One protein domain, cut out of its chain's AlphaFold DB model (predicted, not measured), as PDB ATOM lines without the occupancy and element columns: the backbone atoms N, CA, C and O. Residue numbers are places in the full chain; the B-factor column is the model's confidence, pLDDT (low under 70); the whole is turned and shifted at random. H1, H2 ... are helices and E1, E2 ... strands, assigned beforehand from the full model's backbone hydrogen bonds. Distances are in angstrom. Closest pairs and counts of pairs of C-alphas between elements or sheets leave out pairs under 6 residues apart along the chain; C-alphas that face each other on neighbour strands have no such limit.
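What this domain is: This is residues 2 to 113 of the 116 residues of an uncharacterized protein of Rhizobacter sp. Root29 (UniProt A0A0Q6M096). A strongly twisted and curled sheet of five strands has the long helix H3 over one face beside its edge, along E5, and the short helix H1 on that same face over E3; no named helix covers the other face. The small helix H2 sits at the first end of H3, off the sheet. The 112 printed residues hold three named helices and five named strands, in the order H1 E1 E2 E3 E4 E5 H2 H3, a mixed class; the sheet's order is E1 - E2 - E3 - E4 - E5, antiparallel throughout. The whole is compact and rounded, with a radius of gyration of the C-alphas of 13.5 A and spans of 36 by 29 by 27 A.

Where its parts are: Find C-alpha 2 at (115.309, 163.312, 88.303), where H1, residues 2 to 6, begins. Past residues 7 to 20 comes E1, residues 21 to 24. E2, residues 33 to 40, starts at C-alpha 33 at (94.780, 156.491, 86.696) and is 22.4 A long. Next read E3, residues 46 to 52, 19.8 A; E4, residues 62 to 68, 19.7 A; and E5, residues 71 to 76, 16.4 A. H2 is residues 85 to 88. H3, residues 90 to 111, runs 29.9 A to C-alpha 111 at (118.261, 159.716, 77.948).

How they stand to each other: Begin with the sheet, a meander, each strand the antiparallel neighbour of the one before, with E1 and E5 as edge strands. Look for N 23 and O 34, 2.8 A apart, in the hairpin E1 and E2; N 37 and O 49, 2.8 A, in E2 and E3; N 50 and O 63, 2.8 A, in E3 and E4; and N 64 and O 75, 2.7 A, in E4 and E5. H1 is on the sheet at a height of 8.4 A, only just over E3, with 3 of its C-alphas falling there; the closest C-alphas, of Ile 5 and Val 48, are 6.4 A apart. H3 is on the same face at a height of 11.0 A, over E5, and its line stands at 27 degrees to that of E5 on the local plane, only just along the strands. The closest C-alphas of E5 and H3 are those of Val 72 and Val 109, 7.3 A apart. H1 and H3 are close but not clearly touching, Ala 3 and Ile 108 having the closest C-alphas, 6.5 A apart. H2 is not on the sheet; it and H3 only just touch, only at the corner, with 3 pairs of C-alphas within 8 A, the closest those of Pro 85 and Gln 93 at 6.6 A. In H1 every O i to N i+4 pair is within hydrogen-bond range, in H3 16 of 18, and H2 is too short for such a pair.

The domain as a whole: The two C-alphas farthest apart, of Gly 29 and Gly 43, are 38.0 A apart. The printed part has no cut, and the link from H1 to E1 is long, with 14 residues. The mean pLDDT of the printed part is 78.3; residues 77 to 100 and 112 to 113 are under 70.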
ATOM      1  N   GLN A   2     116.188 162.158  88.570       88.94
ATOM      2  CA  GLN A   2     115.309 163.312  88.303       88.94
ATOM      3  C   GLN A   2     114.303 163.092  87.158       88.94
ATOM      4  O   GLN A   2     113.138 163.453  87.292       88.94
ATOM      5  N   ALA A   3     114.722 162.435  86.073       86.94
ATOM      6  CA  ALA A   3     113.835 162.084  84.964       86.94
ATOM      7  C   ALA A   3     112.645 161.209  85.400       86.94
ATOM      8  O   ALA A   3     111.526 161.452  84.972       86.94
ATOM      9  N   LEU A   4     112.862 160.242  86.297       88.25
ATOM     10  CA  LEU A   4     111.807 159.379  86.832       88.25
ATOM     11  C   LEU A   4     110.857 160.138  87.772       88.25
ATOM     12  O   LEU A   4     109.662 159.867  87.780       88.25
ATOM     13  N   ILE A   5     111.380 161.097  88.543       92.69
ATOM     14  CA  ILE A   5     110.572 161.958  89.421       92.69
ATOM     15  C   ILE A   5     109.678 162.874  88.586       92.69
ATOM     16  O   ILE A   5     108.493 162.995  88.878       92.69
ATOM     17  N   ASN A   6     110.231 163.490  87.541       93.56
ATOM     18  CA  ASN A   6     109.504 164.416  86.675       93.56
ATOM     19  C   ASN A   6     108.550 163.692  85.718       93.56
ATOM     20  O   ASN A   6     107.521 164.247  85.349       93.56
ATOM     21  N   MET A   7     108.885 162.459  85.324       92.19
ATOM     22  CA  MET A   7     108.078 161.626  84.436       92.19
ATOM     23  C   MET A   7     107.739 160.279  85.090       92.19
ATOM     24  O   MET A   7     108.232 159.232  84.665       92.19
ATOM     25  N   PRO A   8     106.883 160.262  86.123       90.88
ATOM     26  CA  PRO A   8     106.562 159.042  86.850       90.88
ATOM     27  C   PRO A   8     105.571 158.137  86.110       90.88
ATOM     28  O   PRO A   8     105.329 157.032  86.574       90.88
ATOM     29  N   THR A   9     104.988 158.533  84.981       90.12
ATOM     30  CA  THR A   9     104.187 157.630  84.139       90.12
ATOM     31  C   THR A   9     104.416 157.942  82.665       90.12
ATOM     32  O   THR A   9     104.833 159.055  82.343       90.12
ATOM     33  N   PRO A  10     104.144 157.003  81.749       86.12
ATOM     34  CA  PRO A  10     104.178 157.284  80.315       86.12
ATOM     35  C   PRO A  10     103.182 158.387  79.917       86.12
ATOM     36  O   PRO A  10     102.168 158.582  80.590       86.12
ATOM     37  N   GLY A  11     103.461 159.087  78.812       85.69
ATOM     38  CA  GLY A  11     102.632 160.185  78.300       85.69
ATOM     39  C   GLY A  11     103.112 161.567  78.754       85.69
ATOM     40  O   GLY A  11     104.305 161.856  78.678       85.69
ATOM     41  N   VAL A  12     102.179 162.415  79.203       88.25
ATOM     42  CA  VAL A  12     102.444 163.780  79.702       88.25
ATOM     43  C   VAL A  12     102.129 163.839  81.204       88.25
ATOM     44  O   VAL A  12     101.077 164.347  81.596       88.25
ATOM     45  N   PRO A  13     102.970 163.230  82.056       92.00
ATOM     46  CA  PRO A  13     102.728 163.185  83.489       92.00
ATOM     47  C   PRO A  13     103.108 164.497  84.182       92.00
ATOM     48  O   PRO A  13     103.956 165.257  83.714       92.00
ATOM     49  N   SER A  14     102.549 164.683  85.370       96.19
ATOM     50  CA  SER A  14     103.058 165.609  86.374       96.19
ATOM     51  C   SER A  14     104.047 164.897  87.299       96.19
ATOM     52  O   SER A  14     103.944 163.687  87.535       96.19
ATOM     53  N   ALA A  15     105.005 165.654  87.841       96.69
ATOM     54  CA  ALA A  15     106.043 165.121  88.716       96.69
ATOM     55  C   ALA A  15     105.460 164.425  89.957       96.69
ATOM     56  O   ALA A  15     104.442 164.846  90.500       96.69
ATOM     57  N   ALA A  16     106.125 163.371  90.429       96.19
ATOM     58  CA  ALA A  16     105.766 162.712  91.678       96.19
ATOM     59  C   ALA A  16     106.104 163.606  92.882       96.19
ATOM     60  O   ALA A  16     107.174 164.214  92.940       96.19
ATOM     61  N   THR A  17     105.209 163.647  93.867       97.38
ATOM     62  CA  THR A  17     105.350 164.461  95.085       97.38
ATOM     63  C   THR A  17     105.212 163.595  96.331       97.38
ATOM     64  O   THR A  17     104.701 162.478  96.260       97.38
ATOM     65  N   LEU A  18     105.634 164.103  97.492       96.75
ATOM     66  CA  LEU A  18     105.466 163.387  98.765       96.75
ATOM     67  C   LEU A  18     103.980 163.139  99.090       96.75
ATOM     68  O   LEU A  18     103.628 162.115  99.662       96.75
ATOM     69  N   GLN A  19     103.099 164.063  98.693       97.31
ATOM     70  CA  GLN A  19     101.648 163.976  98.899       97.31
ATOM     71  C   GLN A  19     100.942 163.098  97.855       97.31
ATOM     72  O   GLN A  19      99.762 162.787  98.006       97.31
ATOM     73  N   GLY A  20     101.661 162.683  96.814       96.38
ATOM     74  CA  GLY A  20     101.098 161.987  95.671       96.38
ATOM     75  C   GLY A  20     100.576 162.946  94.606       96.38
ATOM     76  O   GLY A  20     100.004 163.997  94.889       96.38
ATOM     77  N   THR A  21     100.771 162.562  93.351       97.25
ATOM     78  CA  THR A  21     100.259 163.283  92.185       97.25
ATOM     79  C   THR A  21      99.487 162.328  91.293       97.25
ATOM     80  O   THR A  21     100.006 161.284  90.895       97.25
ATOM     81  N   LEU A  22      98.231 162.665  91.002       95.25
ATOM     82  CA  LEU A  22      97.387 161.860  90.128       95.25
ATOM     83  C   LEU A  22      97.889 161.974  88.685       95.25
ATOM     84  O   LEU A  22      97.978 163.073  88.143       95.25
ATOM     85  N   ASN A  23      98.188 160.837  88.065       93.44
ATOM     86  CA  ASN A  23      98.703 160.744  86.706       93.44
ATOM     87  C   ASN A  23      97.906 159.728  85.885       93.44
ATOM     88  O   ASN A  23      97.441 158.710  86.402       93.44
ATOM     89  N   ASN A  24      97.769 160.000  84.587       91.19
ATOM     90  CA  ASN A  24      97.119 159.099  83.641       91.19
ATOM     91  C   ASN A  24      98.170 158.320  82.846       91.19
ATOM     92  O   ASN A  24      98.766 158.852  81.912       91.19
ATOM     93  N   ALA A  25      98.375 157.053  83.186       86.00
ATOM     94  CA  ALA A  25      99.276 156.160  82.469       86.00
ATOM     95  C   ALA A  25      98.525 155.445  81.336       86.00
ATOM     96  O   ALA A  25      98.300 154.239  81.415       86.00
ATOM     97  N   MET A  26      98.084 156.193  80.320       84.75
ATOM     98  CA  MET A  26      97.188 155.694  79.269       84.75
ATOM     99  C   MET A  26      97.690 154.387  78.630       84.75
ATOM    100  O   MET A  26      98.830 154.306  78.176       84.75
ATOM    101  N   VAL A  27      96.820 153.376  78.555       75.31
ATOM    102  CA  VAL A  27      97.125 152.064  77.963       75.31
ATOM    103  C   VAL A  27      96.192 151.837  76.783       75.31
ATOM    104  O   VAL A  27      94.976 151.826  76.958       75.31
ATOM    105  N   ALA A  28      96.749 151.675  75.580       76.94
ATOM    106  CA  ALA A  28      95.979 151.428  74.352       76.94
ATOM    107  C   ALA A  28      94.789 152.401  74.160       76.94
ATOM    108  O   ALA A  28      93.676 151.995  73.834       76.94
ATOM    109  N   GLY A  29      95.011 153.695  74.428       80.25
ATOM    110  CA  GLY A  29      93.990 154.744  74.295       80.25
ATOM    111  C   GLY A  29      92.963 154.814  75.432       80.25
ATOM    112  O   GLY A  29      92.045 155.628  75.370       80.25
ATOM    113  N   ARG A  30      93.091 153.988  76.479       80.62
ATOM    114  CA  ARG A  30      92.202 153.994  77.647       80.62
ATOM    115  C   ARG A  30      92.874 154.635  78.854       80.62
ATOM    116  O   ARG A  30      94.051 154.389  79.127       80.62
ATOM    117  N   ASN A  31      92.103 155.436  79.587       86.88
ATOM    118  CA  ASN A  31      92.565 156.068  80.819       86.88
ATOM    119  C   ASN A  31      92.904 155.015  81.871       86.88
ATOM    120  O   ASN A  31      92.140 154.078  82.083       86.88
ATOM    121  N   ASN A  32      94.029 155.213  82.544       83.56
ATOM    122  CA  ASN A  32      94.516 154.340  83.593       83.56
ATOM    123  C   ASN A  32      95.176 155.196  84.671       83.56
ATOM    124  O   ASN A  32      96.340 155.590  84.571       83.56
ATOM    125  N   TRP A  33      94.384 155.531  85.680       89.75
ATOM    126  CA  TRP A  33      94.780 156.491  86.696       89.75
ATOM    127  C   TRP A  33      95.599 155.834  87.802       89.75
ATOM    128  O   TRP A  33      95.185 154.837  88.400       89.75
ATOM    129  N   VAL A  34      96.746 156.434  88.103       90.56
ATOM    130  CA  VAL A  34      97.629 156.035  89.200       90.56
ATOM    131  C   VAL A  34      98.061 157.268  89.983       90.56
ATOM    132  O   VAL A  34      98.256 158.341  89.412       90.56
ATOM    133  N   THR A  35      98.258 157.126  91.286       95.06
ATOM    134  CA  THR A  35      98.842 158.183  92.113       95.06
ATOM    135  C   THR A  35     100.340 157.942  92.239       95.06
ATOM    136  O   THR A  35     100.774 156.847  92.585       95.06
ATOM    137  N   SER A  36     101.135 158.958  91.915       95.31
ATOM    138  CA  SER A  36     102.596 158.902  91.872       95.31
ATOM    139  C   SER A  36     103.192 159.620  93.075       95.31
ATOM    140  O   SER A  36     103.048 160.836  93.200       95.31
ATOM    141  N   TYR A  37     103.875 158.878  93.935       96.81
ATOM    142  CA  TYR A  37     104.511 159.369  95.149       96.81
ATOM    143  C   TYR A  37     106.025 159.426  94.979       96.81
ATOM    144  O   TYR A  37     106.626 158.510  94.418       96.81
ATOM    145  N   LEU A  38     106.635 160.484  95.501       97.06
ATOM    146  CA  LEU A  38     108.060 160.524  95.796       97.06
ATOM    147  C   LEU A  38     108.247 160.076  97.247       97.06
ATOM    148  O   LEU A  38     107.584 160.581  98.146       97.06
ATOM    149  N   THR A  39     109.129 159.116  97.471       94.75
ATOM    150  CA  THR A  39     109.510 158.631  98.800       94.75
ATOM    151  C   THR A  39     110.995 158.270  98.795       94.75
ATOM    152  O   THR A  39     111.689 158.532  97.808       94.75
ATOM    153  N   SER A  40     111.487 157.669  99.872       93.12
ATOM    154  CA  SER A  40     112.849 157.159  99.974       93.12
ATOM    155  C   SER A  40     112.868 155.723 100.488       93.12
ATOM    156  O   SER A  40     111.975 155.306 101.225       93.12
ATOM    157  N   ASP A  41     113.890 154.962 100.096       88.38
ATOM    158  CA  ASP A  41     114.190 153.671 100.714       88.38
ATOM    159  C   ASP A  41     114.799 153.841 102.120       88.38
ATOM    160  O   ASP A  41     115.036 154.956 102.594       88.38
ATOM    161  N   THR A  42     115.081 152.728 102.801       87.75
ATOM    162  CA  THR A  42     115.684 152.737 104.146       87.75
ATOM    163  C   THR A  42     117.097 153.330 104.184       87.75
ATOM    164  O   THR A  42     117.576 153.671 105.260       87.75
ATOM    165  N   GLY A  43     117.771 153.444 103.035       88.56
ATOM    166  CA  GLY A  43     119.062 154.117 102.882       88.56
ATOM    167  C   GLY A  43     118.942 155.601 102.521       88.56
ATOM    168  O   GLY A  43     119.960 156.261 102.326       88.56
ATOM    169  N   GLY A  44     117.720 156.136 102.419       88.69
ATOM    170  CA  GLY A  44     117.446 157.517 102.033       88.69
ATOM    171  C   GLY A  44     117.471 157.766 100.523       88.69
ATOM    172  O   GLY A  44     117.255 158.901 100.096       88.69
ATOM    173  N   ALA A  45     117.701 156.738  99.700       89.31
ATOM    174  CA  ALA A  45     117.723 156.901  98.255       89.31
ATOM    175  C   ALA A  45     116.299 157.137  97.731       89.31
ATOM    176  O   ALA A  45     115.366 156.446  98.145       89.31
ATOM    177  N   PRO A  46     116.104 158.089  96.807       92.38
ATOM    178  CA  PRO A  46     114.781 158.420  96.297       92.38
ATOM    179  C   PRO A  46     114.152 157.248  95.527       92.38
ATOM    180  O   PRO A  46     114.799 156.558  94.727       92.38
ATOM    181  N   VAL A  47     112.850 157.079  95.723       93.38
ATOM    182  CA  VAL A  47     111.996 156.064  95.107       93.38
ATOM    183  C   VAL A  47     110.730 156.743  94.596       93.38
ATOM    184  O   VAL A  47     110.123 157.556  95.289       93.38
ATOM    185  N   VAL A  48     110.309 156.395  93.382       94.25
ATOM    186  CA  VAL A  48     108.995 156.777  92.853       94.25
ATOM    187  C   VAL A  48     108.065 155.583  92.957       94.25
ATOM    188  O   VAL A  48     108.342 154.543  92.363       94.25
ATOM    189  N   ALA A  49     106.963 155.730  93.685       92.62
ATOM    190  CA  ALA A  49     105.934 154.706  93.809       92.62
ATOM    191  C   ALA A  49     104.670 155.119  93.050       92.62
ATOM    192  O   ALA A  49     104.127 156.196  93.277       92.62
ATOM    193  N   ASN A  50     104.182 154.261  92.163       91.56
ATOM    194  CA  ASN A  50     102.889 154.412  91.511       91.56
ATOM    195  C   ASN A  50     101.908 153.441  92.153       91.56
ATOM    196  O   ASN A  50     102.147 152.236  92.151       91.56
ATOM    197  N   ILE A  51     100.811 153.968  92.679       90.25
ATOM    198  CA  ILE A  51      99.740 153.187  93.292       90.25
ATOM    199  C   ILE A  51      98.512 153.299  92.398       90.25
ATOM    200  O   ILE A  51      98.121 154.397  91.999       90.25
ATOM    201  N   THR A  52      97.908 152.168  92.056       87.31
ATOM    202  CA  THR A  52      96.687 152.135  91.242       87.31
ATOM    203  C   THR A  52      95.532 152.809  91.975       87.31
ATOM    204  O   THR A  52      95.259 152.478  93.131       87.31
ATOM    205  N   GLY A  53      94.829 153.726  91.308       80.56
ATOM    206  CA  GLY A  53      93.584 154.287  91.830       80.56
ATOM    207  C   GLY A  53      92.397 153.333  91.662       80.56
ATOM    208  O   GLY A  53      92.488 152.317  90.975       80.56
ATOM    209  N   SER A  54      91.243 153.701  92.223       79.31
ATOM    210  CA  SER A  54      89.977 152.965  92.041       79.31
ATOM    211  C   SER A  54      89.526 152.866  90.576       79.31
ATOM    212  O   SER A  54      88.833 151.923  90.215       79.31
ATOM    213  N   ASN A  55      89.957 153.810  89.733       76.94
ATOM    214  CA  ASN A  55      89.677 153.865  88.295       76.94
ATOM    215  C   ASN A  55      90.883 153.423  87.438       76.94
ATOM    216  O   ASN A  55      91.051 153.891  86.309       76.94
ATOM    217  N   SER A  56      91.778 152.597  87.987       79.81
ATOM    218  CA  SER A  56      92.894 152.018  87.234       79.81
ATOM    219  C   SER A  56      92.419 150.832  86.391       79.81
ATOM    220  O   SER A  56      91.531 150.083  86.792       79.81
ATOM    221  N   LEU A  57      93.031 150.646  85.219       73.88
ATOM    222  CA  LEU A  57      92.858 149.435  84.408       73.88
ATOM    223  C   LEU A  57      93.600 148.237  85.007       73.88
ATOM    224  O   LEU A  57      93.326 147.097  84.639       73.88
ATOM    225  N   PHE A  58      94.554 148.490  85.902       71.62
ATOM    226  CA  PHE A  58      95.275 147.454  86.620       71.62
ATOM    227  C   PHE A  58      94.558 147.111  87.923       71.62
ATOM    228  O   PHE A  58      93.907 147.953  88.542       71.62
ATOM    229  N   ALA A  59      94.708 145.861  88.360       72.25
ATOM    230  CA  ALA A  59      94.255 145.464  89.684       72.25
ATOM    231  C   ALA A  59      94.980 146.277  90.765       72.25
ATOM    232  O   ALA A  59      96.148 146.630  90.588       72.25
ATOM    233  N   SER A  60      94.288 146.511  91.884       79.94
ATOM    234  CA  SER A  60      94.824 147.243  93.030       79.94
ATOM    235  C   SER A  60      96.205 146.727  93.433       79.94
ATOM    236  O   SER A  60      96.353 145.533  93.696       79.94
ATOM    237  N   GLY A  61      97.182 147.629  93.476       81.06
ATOM    238  CA  GLY A  61      98.559 147.339  93.844       81.06
ATOM    239  C   GLY A  61      99.471 148.547  93.648       81.06
ATOM    240  O   GLY A  61      99.018 149.677  93.420       81.06
ATOM    241  N   TYR A  62     100.778 148.306  93.732       84.56
ATOM    242  CA  TYR A  62     101.789 149.338  93.548       84.56
ATOM    243  C   TYR A  62     103.000 148.847  92.755       84.56
ATOM    244  O   TYR A  62     103.310 147.655  92.699       84.56
ATOM    245  N   VAL A  63     103.714 149.815  92.184       86.56
ATOM    246  CA  VAL A  63     105.034 149.639  91.584       86.56
ATOM    247  C   VAL A  63     105.962 150.729  92.116       86.56
ATOM    248  O   VAL A  63     105.685 151.914  91.963       86.56
ATOM    249  N   ALA A  64     107.073 150.340  92.728       88.88
ATOM    250  CA  ALA A  64     108.143 151.217  93.181       88.88
ATOM    251  C   ALA A  64     109.332 151.152  92.218       88.88
ATOM    252  O   ALA A  64     109.758 150.078  91.799       88.88
ATOM    253  N   ARG A  65     109.891 152.305  91.858       89.25
ATOM    254  CA  ARG A  65     110.992 152.417  90.899       89.25
ATOM    255  C   ARG A  65     112.092 153.311  91.429       89.25
ATOM    256  O   ARG A  65     111.836 154.350  92.036       89.25
ATOM    257  N   THR A  66     113.327 152.921  91.154       88.56
ATOM    258  CA  THR A  66     114.515 153.686  91.532       88.56
ATOM    259  C   THR A  66     115.598 153.571  90.467       88.56
ATOM    260  O   THR A  66     115.609 152.641  89.656       88.56
ATOM    261  N   ILE A  67     116.506 154.544  90.468       83.19
ATOM    262  CA  ILE A  67     117.674 154.592  89.593       83.19
ATOM    263  C   ILE A  67     118.904 154.765  90.477       83.19
ATOM    264  O   ILE A  67     119.109 155.846  91.031       83.19
ATOM    265  N   ALA A  68     119.726 153.724  90.583       77.19
ATOM    266  CA  ALA A  68     120.919 153.718  91.424       77.19
ATOM    267  C   ALA A  68     122.072 152.994  90.719       77.19
ATOM    268  O   ALA A  68     121.899 151.887  90.214       77.19
ATOM    269  N   GLY A  69     123.254 153.618  90.680       73.31
ATOM    270  CA  GLY A  69     124.453 153.013  90.084       73.31
ATOM    271  C   GLY A  69     124.310 152.661  88.598       73.31
ATOM    272  O   GLY A  69     124.822 151.635  88.168       73.31
ATOM    273  N   GLY A  70     123.558 153.458  87.828       72.25
ATOM    274  CA  GLY A  70     123.270 153.182  86.411       72.25
ATOM    275  C   GLY A  70     122.259 152.056  86.174       72.25
ATOM    276  O   GLY A  70     121.918 151.777  85.030       72.25
ATOM    277  N   LEU A  71     121.745 151.433  87.236       75.62
ATOM    278  CA  LEU A  71     120.702 150.423  87.154       75.62
ATOM    279  C   LEU A  71     119.344 151.053  87.420       75.62
ATOM    280  O   LEU A  71     119.155 151.811  88.375       75.62
ATOM    281  N   VAL A  72     118.386 150.674  86.589       77.75
ATOM    282  CA  VAL A  72     116.975 150.937  86.817       77.75
ATOM    283  C   VAL A  72     116.360 149.706  87.449       77.75
ATOM    284  O   VAL A  72     116.488 148.602  86.924       77.75
ATOM    285  N   ARG A  73     115.698 149.899  88.586       82.19
ATOM    286  CA  ARG A  73     115.021 148.826  89.309       82.19
ATOM    287  C   ARG A  73     113.545 149.147  89.422       82.19
ATOM    288  O   ARG A  73     113.178 150.269  89.772       82.19
ATOM    289  N   THR A  74     112.732 148.137  89.155       81.00
ATOM    290  CA  THR A  74     111.282 148.164  89.304       81.00
ATOM    291  C   THR A  74     110.906 147.042  90.261       81.00
ATOM    292  O   THR A  74     111.277 145.892  90.046       81.00
ATOM    293  N   TYR A  75     110.186 147.389  91.317       81.25
ATOM    294  CA  TYR A  75     109.644 146.488  92.324       81.25
ATOM    295  C   TYR A  75     108.128 146.622  92.282       81.25
ATOM    296  O   TYR A  75     107.624 147.734  92.177       81.25
ATOM    297  N   GLY A  76     107.381 145.536  92.373       74.19
ATOM    298  CA  GLY A  76     105.924 145.607  92.378       74.19
ATOM    299  C   GLY A  76     105.314 144.326  92.908       74.19
ATOM    300  O   GLY A  76     106.022 143.340  93.125       74.19
ATOM    301  N   GLU A  77     104.002 144.347  93.112       63.78
ATOM    302  CA  GLU A  77     103.244 143.196  93.603       63.78
ATOM    303  C   GLU A  77     103.083 142.117  92.518       63.78
ATOM    304  O   GLU A  77     101.998 141.861  92.023       63.78
ATOM    305  N   GLY A  78     104.166 141.424  92.160       47.38
ATOM    306  CA  GLY A  78     104.142 140.340  91.167       47.38
ATOM    307  C   GLY A  78     103.314 139.101  91.553       47.38
ATOM    308  O   GLY A  78     103.276 138.143  90.787       47.38
ATOM    309  N   THR A  79     102.673 139.079  92.728       46.41
ATOM    310  CA  THR A  79     101.953 137.914  93.279       46.41
ATOM    311  C   THR A  79     100.458 138.138  93.494       46.41
ATOM    312  O   THR A  79      99.785 137.246  94.016       46.41
ATOM    313  N   ASN A  80      99.895 139.294  93.120       52.09
ATOM    314  CA  ASN A  80      98.443 139.443  93.170       52.09
ATOM    315  C   ASN A  80      97.824 138.492  92.136       52.09
ATOM    316  O   ASN A  80      98.095 138.600  90.944       52.09
ATOM    317  N   TRP A  81      96.980 137.559  92.577       49.56
ATOM    318  CA  TRP A  81      96.322 136.592  91.693       49.56
ATOM    319  C   TRP A  81      95.526 137.282  90.573       49.56
ATOM    320  O   TRP A  81      95.506 136.784  89.453       49.56
ATOM    321  N   LYS A  82      94.966 138.477  90.819       50.03
ATOM    322  CA  LYS A  82      94.301 139.306  89.795       50.03
ATOM    323  C   LYS A  82      95.266 139.905  88.771       50.03
ATOM    324  O   LYS A  82      94.837 140.280  87.687       50.03
ATOM    325  N   GLN A  83      96.545 140.004  89.128       45.81
ATOM    326  CA  GLN A  83      97.645 140.346  88.233       45.81
ATOM    327  C   GLN A  83      98.286 139.089  87.609       45.81
ATOM    328  O   GLN A  83      99.239 139.198  86.843       45.81
ATOM    329  N   SER A  84      97.732 137.892  87.824       45.72
ATOM    330  CA  SER A  84      98.147 136.717  87.062       45.72
ATOM    331  C   SER A  84      97.714 136.851  85.596       45.72
ATOM    332  O   SER A  84      96.536 137.128  85.329       45.72
ATOM    333  N   PRO A  85      98.608 136.564  84.635       49.44
ATOM    334  CA  PRO A  85      98.254 136.445  83.221       49.44
ATOM    335  C   PRO A  85      97.097 135.463  82.958       49.44
ATOM    336  O   PRO A  85      96.384 135.589  81.964       49.44
ATOM    337  N   LEU A  86      96.878 134.511  83.876       45.50
ATOM    338  CA  LEU A  86      95.796 133.524  83.828       45.50
ATOM    339  C   LEU A  86      94.396 134.116  84.063       45.50
ATOM    340  O   LEU A  86      93.414 133.443  83.769       45.50
ATOM    341  N   ILE A  87      94.279 135.336  84.601       48.69
ATOM    342  CA  ILE A  87      92.990 135.921  85.024       48.69
ATOM    343  C   ILE A  87      92.620 137.166  84.223       48.69
ATOM    344  O   ILE A  87      91.454 137.361  83.894       48.69
ATOM    345  N   SER A  88      93.596 137.999  83.870       48.44
ATOM    346  CA  SER A  88      93.365 139.215  83.076       48.44
ATOM    347  C   SER A  88      93.567 139.022  81.568       48.44
ATOM    348  O   SER A  88      93.398 139.973  80.807       48.44
ATOM    349  N   GLY A  89      94.009 137.832  81.146       47.97
ATOM    350  CA  GLY A  89      94.588 137.594  79.825       47.97
ATOM    351  C   GLY A  89      96.057 138.029  79.766       47.97
ATOM    352  O   GLY A  89      96.426 139.095  80.272       47.97
ATOM    353  N   PHE A  90      96.896 137.190  79.151       48.41
ATOM    354  CA  PHE A  90      98.338 137.412  78.995       48.41
ATOM    355  C   PHE A  90      98.651 138.714  78.245       48.41
ATOM    356  O   PHE A  90      99.572 139.433  78.627       48.41
ATOM    357  N   ASP A  91      97.849 139.055  77.237       49.53
ATOM    358  CA  ASP A  91      98.175 140.132  76.301       49.53
ATOM    359  C   ASP A  91      98.082 141.524  76.933       49.53
ATOM    360  O   ASP A  91      98.977 142.343  76.752       49.53
ATOM    361  N   ILE A  92      97.043 141.812  77.725       52.84
ATOM    362  CA  ILE A  92      96.850 143.155  78.301       52.84
ATOM    363  C   ILE A  92      97.932 143.461  79.338       52.84
ATOM    364  O   ILE A  92      98.439 144.582  79.389       52.84
ATOM    365  N   GLN A  93      98.318 142.473  80.144       53.25
ATOM    366  CA  GLN A  93      99.340 142.669  81.166       53.25
ATOM    367  C   GLN A  93     100.760 142.653  80.618       53.25
ATOM    368  O   GLN A  93     101.552 143.505  81.017       53.25
ATOM    369  N   ALA A  94     101.080 141.750  79.688       54.50
ATOM    370  CA  ALA A  94     102.393 141.733  79.051       54.50
ATOM    371  C   ALA A  94     102.618 143.012  78.231       54.50
ATOM    372  O   ALA A  94     103.644 143.672  78.387       54.50
ATOM    373  N   VAL A  95     101.627 143.438  77.438       56.22
ATOM    374  CA  VAL A  95     101.733 144.660  76.627       56.22
ATOM    375  C   VAL A  95     101.808 145.898  77.511       56.22
ATOM    376  O   VAL A  95     102.663 146.752  77.299       56.22
ATOM    377  N   ALA A  96     100.960 146.024  78.530       57.91
ATOM    378  CA  ALA A  96     101.007 147.213  79.368       57.91
ATOM    379  C   ALA A  96     102.310 147.290  80.185       57.91
ATOM    380  O   ALA A  96     102.958 148.336  80.191       57.91
ATOM    381  N   ASN A  97     102.740 146.197  80.819       60.28
ATOM    382  CA  ASN A  97     103.953 146.206  81.640       60.28
ATOM    383  C   ASN A  97     105.229 146.355  80.797       60.28
ATOM    384  O   ASN A  97     106.073 147.189  81.125       60.28
ATOM    385  N   GLU A  98     105.377 145.615  79.698       59.50
ATOM    386  CA  GLU A  98     106.611 145.669  78.906       59.50
ATOM    387  C   GLU A  98     106.621 146.807  77.884       59.50
ATOM    388  O   GLU A  98     107.605 147.541  77.786       59.50
ATOM    389  N   VAL A  99     105.531 147.009  77.140       61.12
ATOM    390  CA  VAL A  99     105.522 147.988  76.041       61.12
ATOM    391  C   VAL A  99     105.341 149.405  76.564       61.12
ATOM    392  O   VAL A  99     105.975 150.320  76.054       61.12
ATOM    393  N   VAL A 100     104.506 149.617  77.582       67.62
ATOM    394  CA  VAL A 100     104.188 150.979  78.043       67.62
ATOM    395  C   VAL A 100     105.158 151.421  79.139       67.62
ATOM    396  O   VAL A 100     105.815 152.456  79.006       67.62
ATOM    397  N   TRP A 101     105.323 150.616  80.190       74.50
ATOM    398  CA  TRP A 101     106.249 150.950  81.277       74.50
ATOM    399  C   TRP A 101     107.699 150.603  80.939       74.50
ATOM    400  O   TRP A 101     108.583 151.429  81.168       74.50
ATOM    401  N   GLY A 102     107.961 149.442  80.333       70.62
ATOM    402  CA  GLY A 102     109.309 149.062  79.901       70.62
ATOM    403  C   GLY A 102     109.913 150.035  78.883       70.62
ATOM    404  O   GLY A 102     111.054 150.461  79.066       70.62
ATOM    405  N   ALA A 103     109.150 150.486  77.879       77.88
ATOM    406  CA  ALA A 103     109.639 151.480  76.915       77.88
ATOM    407  C   ALA A 103     109.952 152.834  77.566       77.88
ATOM    408  O   ALA A 103     110.966 153.452  77.237       77.88
ATOM    409  N   GLN A 104     109.132 153.285  78.521       80.94
ATOM    410  CA  GLN A 104     109.423 154.501  79.278       80.94
ATOM    411  C   GLN A 104     110.720 154.356  80.076       80.94
ATOM    412  O   GLN A 104     111.574 155.241  80.029       80.94
ATOM    413  N   MET A 105     110.887 153.243  80.795       78.19
ATOM    414  CA  MET A 105     112.093 153.009  81.587       78.19
ATOM    415  C   MET A 105     113.327 152.908  80.693       78.19
ATOM    416  O   MET A 105     114.341 153.523  81.009       78.19
ATOM    417  N   LYS A 106     113.228 152.225  79.547       79.06
ATOM    418  CA  LYS A 106     114.291 152.196  78.539       79.06
ATOM    419  C   LYS A 106     114.633 153.601  78.046       79.06
ATOM    420  O   LYS A 106     115.803 153.959  78.049       79.06
ATOM    421  N   LYS A 107     113.637 154.423  77.702       81.00
ATOM    422  CA  LYS A 107     113.866 155.813  77.295       81.00
ATOM    423  C   LYS A 107     114.549 156.627  78.395       81.00
ATOM    424  O   LYS A 107     115.474 157.371  78.104       81.00
ATOM    425  N   ILE A 108     114.129 156.478  79.651       77.69
ATOM    426  CA  ILE A 108     114.770 157.155  80.784       77.69
ATOM    427  C   ILE A 108     116.229 156.708  80.923       77.69
ATOM    428  O   ILE A 108     117.074 157.555  81.180       77.69
ATOM    429  N   VAL A 109     116.541 155.419  80.746       74.94
ATOM    430  CA  VAL A 109     117.929 154.920  80.740       74.94
ATOM    431  C   VAL A 109     118.720 155.535  79.595       74.94
ATOM    432  O   VAL A 109     119.793 156.078  79.842       74.94
ATOM    433  N   ASP A 110     118.184 155.472  78.378       77.56
ATOM    434  CA  ASP A 110     118.846 155.962  77.171       77.56
ATOM    435  C   ASP A 110     119.105 157.478  77.281       77.56
ATOM    436  O   ASP A 110     120.227 157.924  77.069       77.56
ATOM    437  N   ASP A 111     118.124 158.267  77.733       75.06
ATOM    438  CA  ASP A 111     118.261 159.716  77.948       75.06
ATOM    439  C   ASP A 111     119.176 160.047  79.149       75.06
ATOM    440  O   ASP A 111     119.845 161.080  79.161       75.06
ATOM    441  N   CYS A 112     119.212 159.184  80.174       68.06
ATOM    442  CA  CYS A 112     120.102 159.320  81.332       68.06
ATOM    443  C   CYS A 112     121.495 158.735  81.091       68.06
ATOM    444  O   CYS A 112     122.299 158.776  82.029       68.06
ATOM    445  N   THR A 113     121.815 158.201  79.901       58.19
ATOM    446  CA  THR A 113     123.214 157.935  79.559       58.19
ATOM    447  C   THR A 113     123.937 159.272  79.579       58.19
ATOM    448  O   THR A 113     123.926 160.054  78.632       58.19
TER     449      THR A 113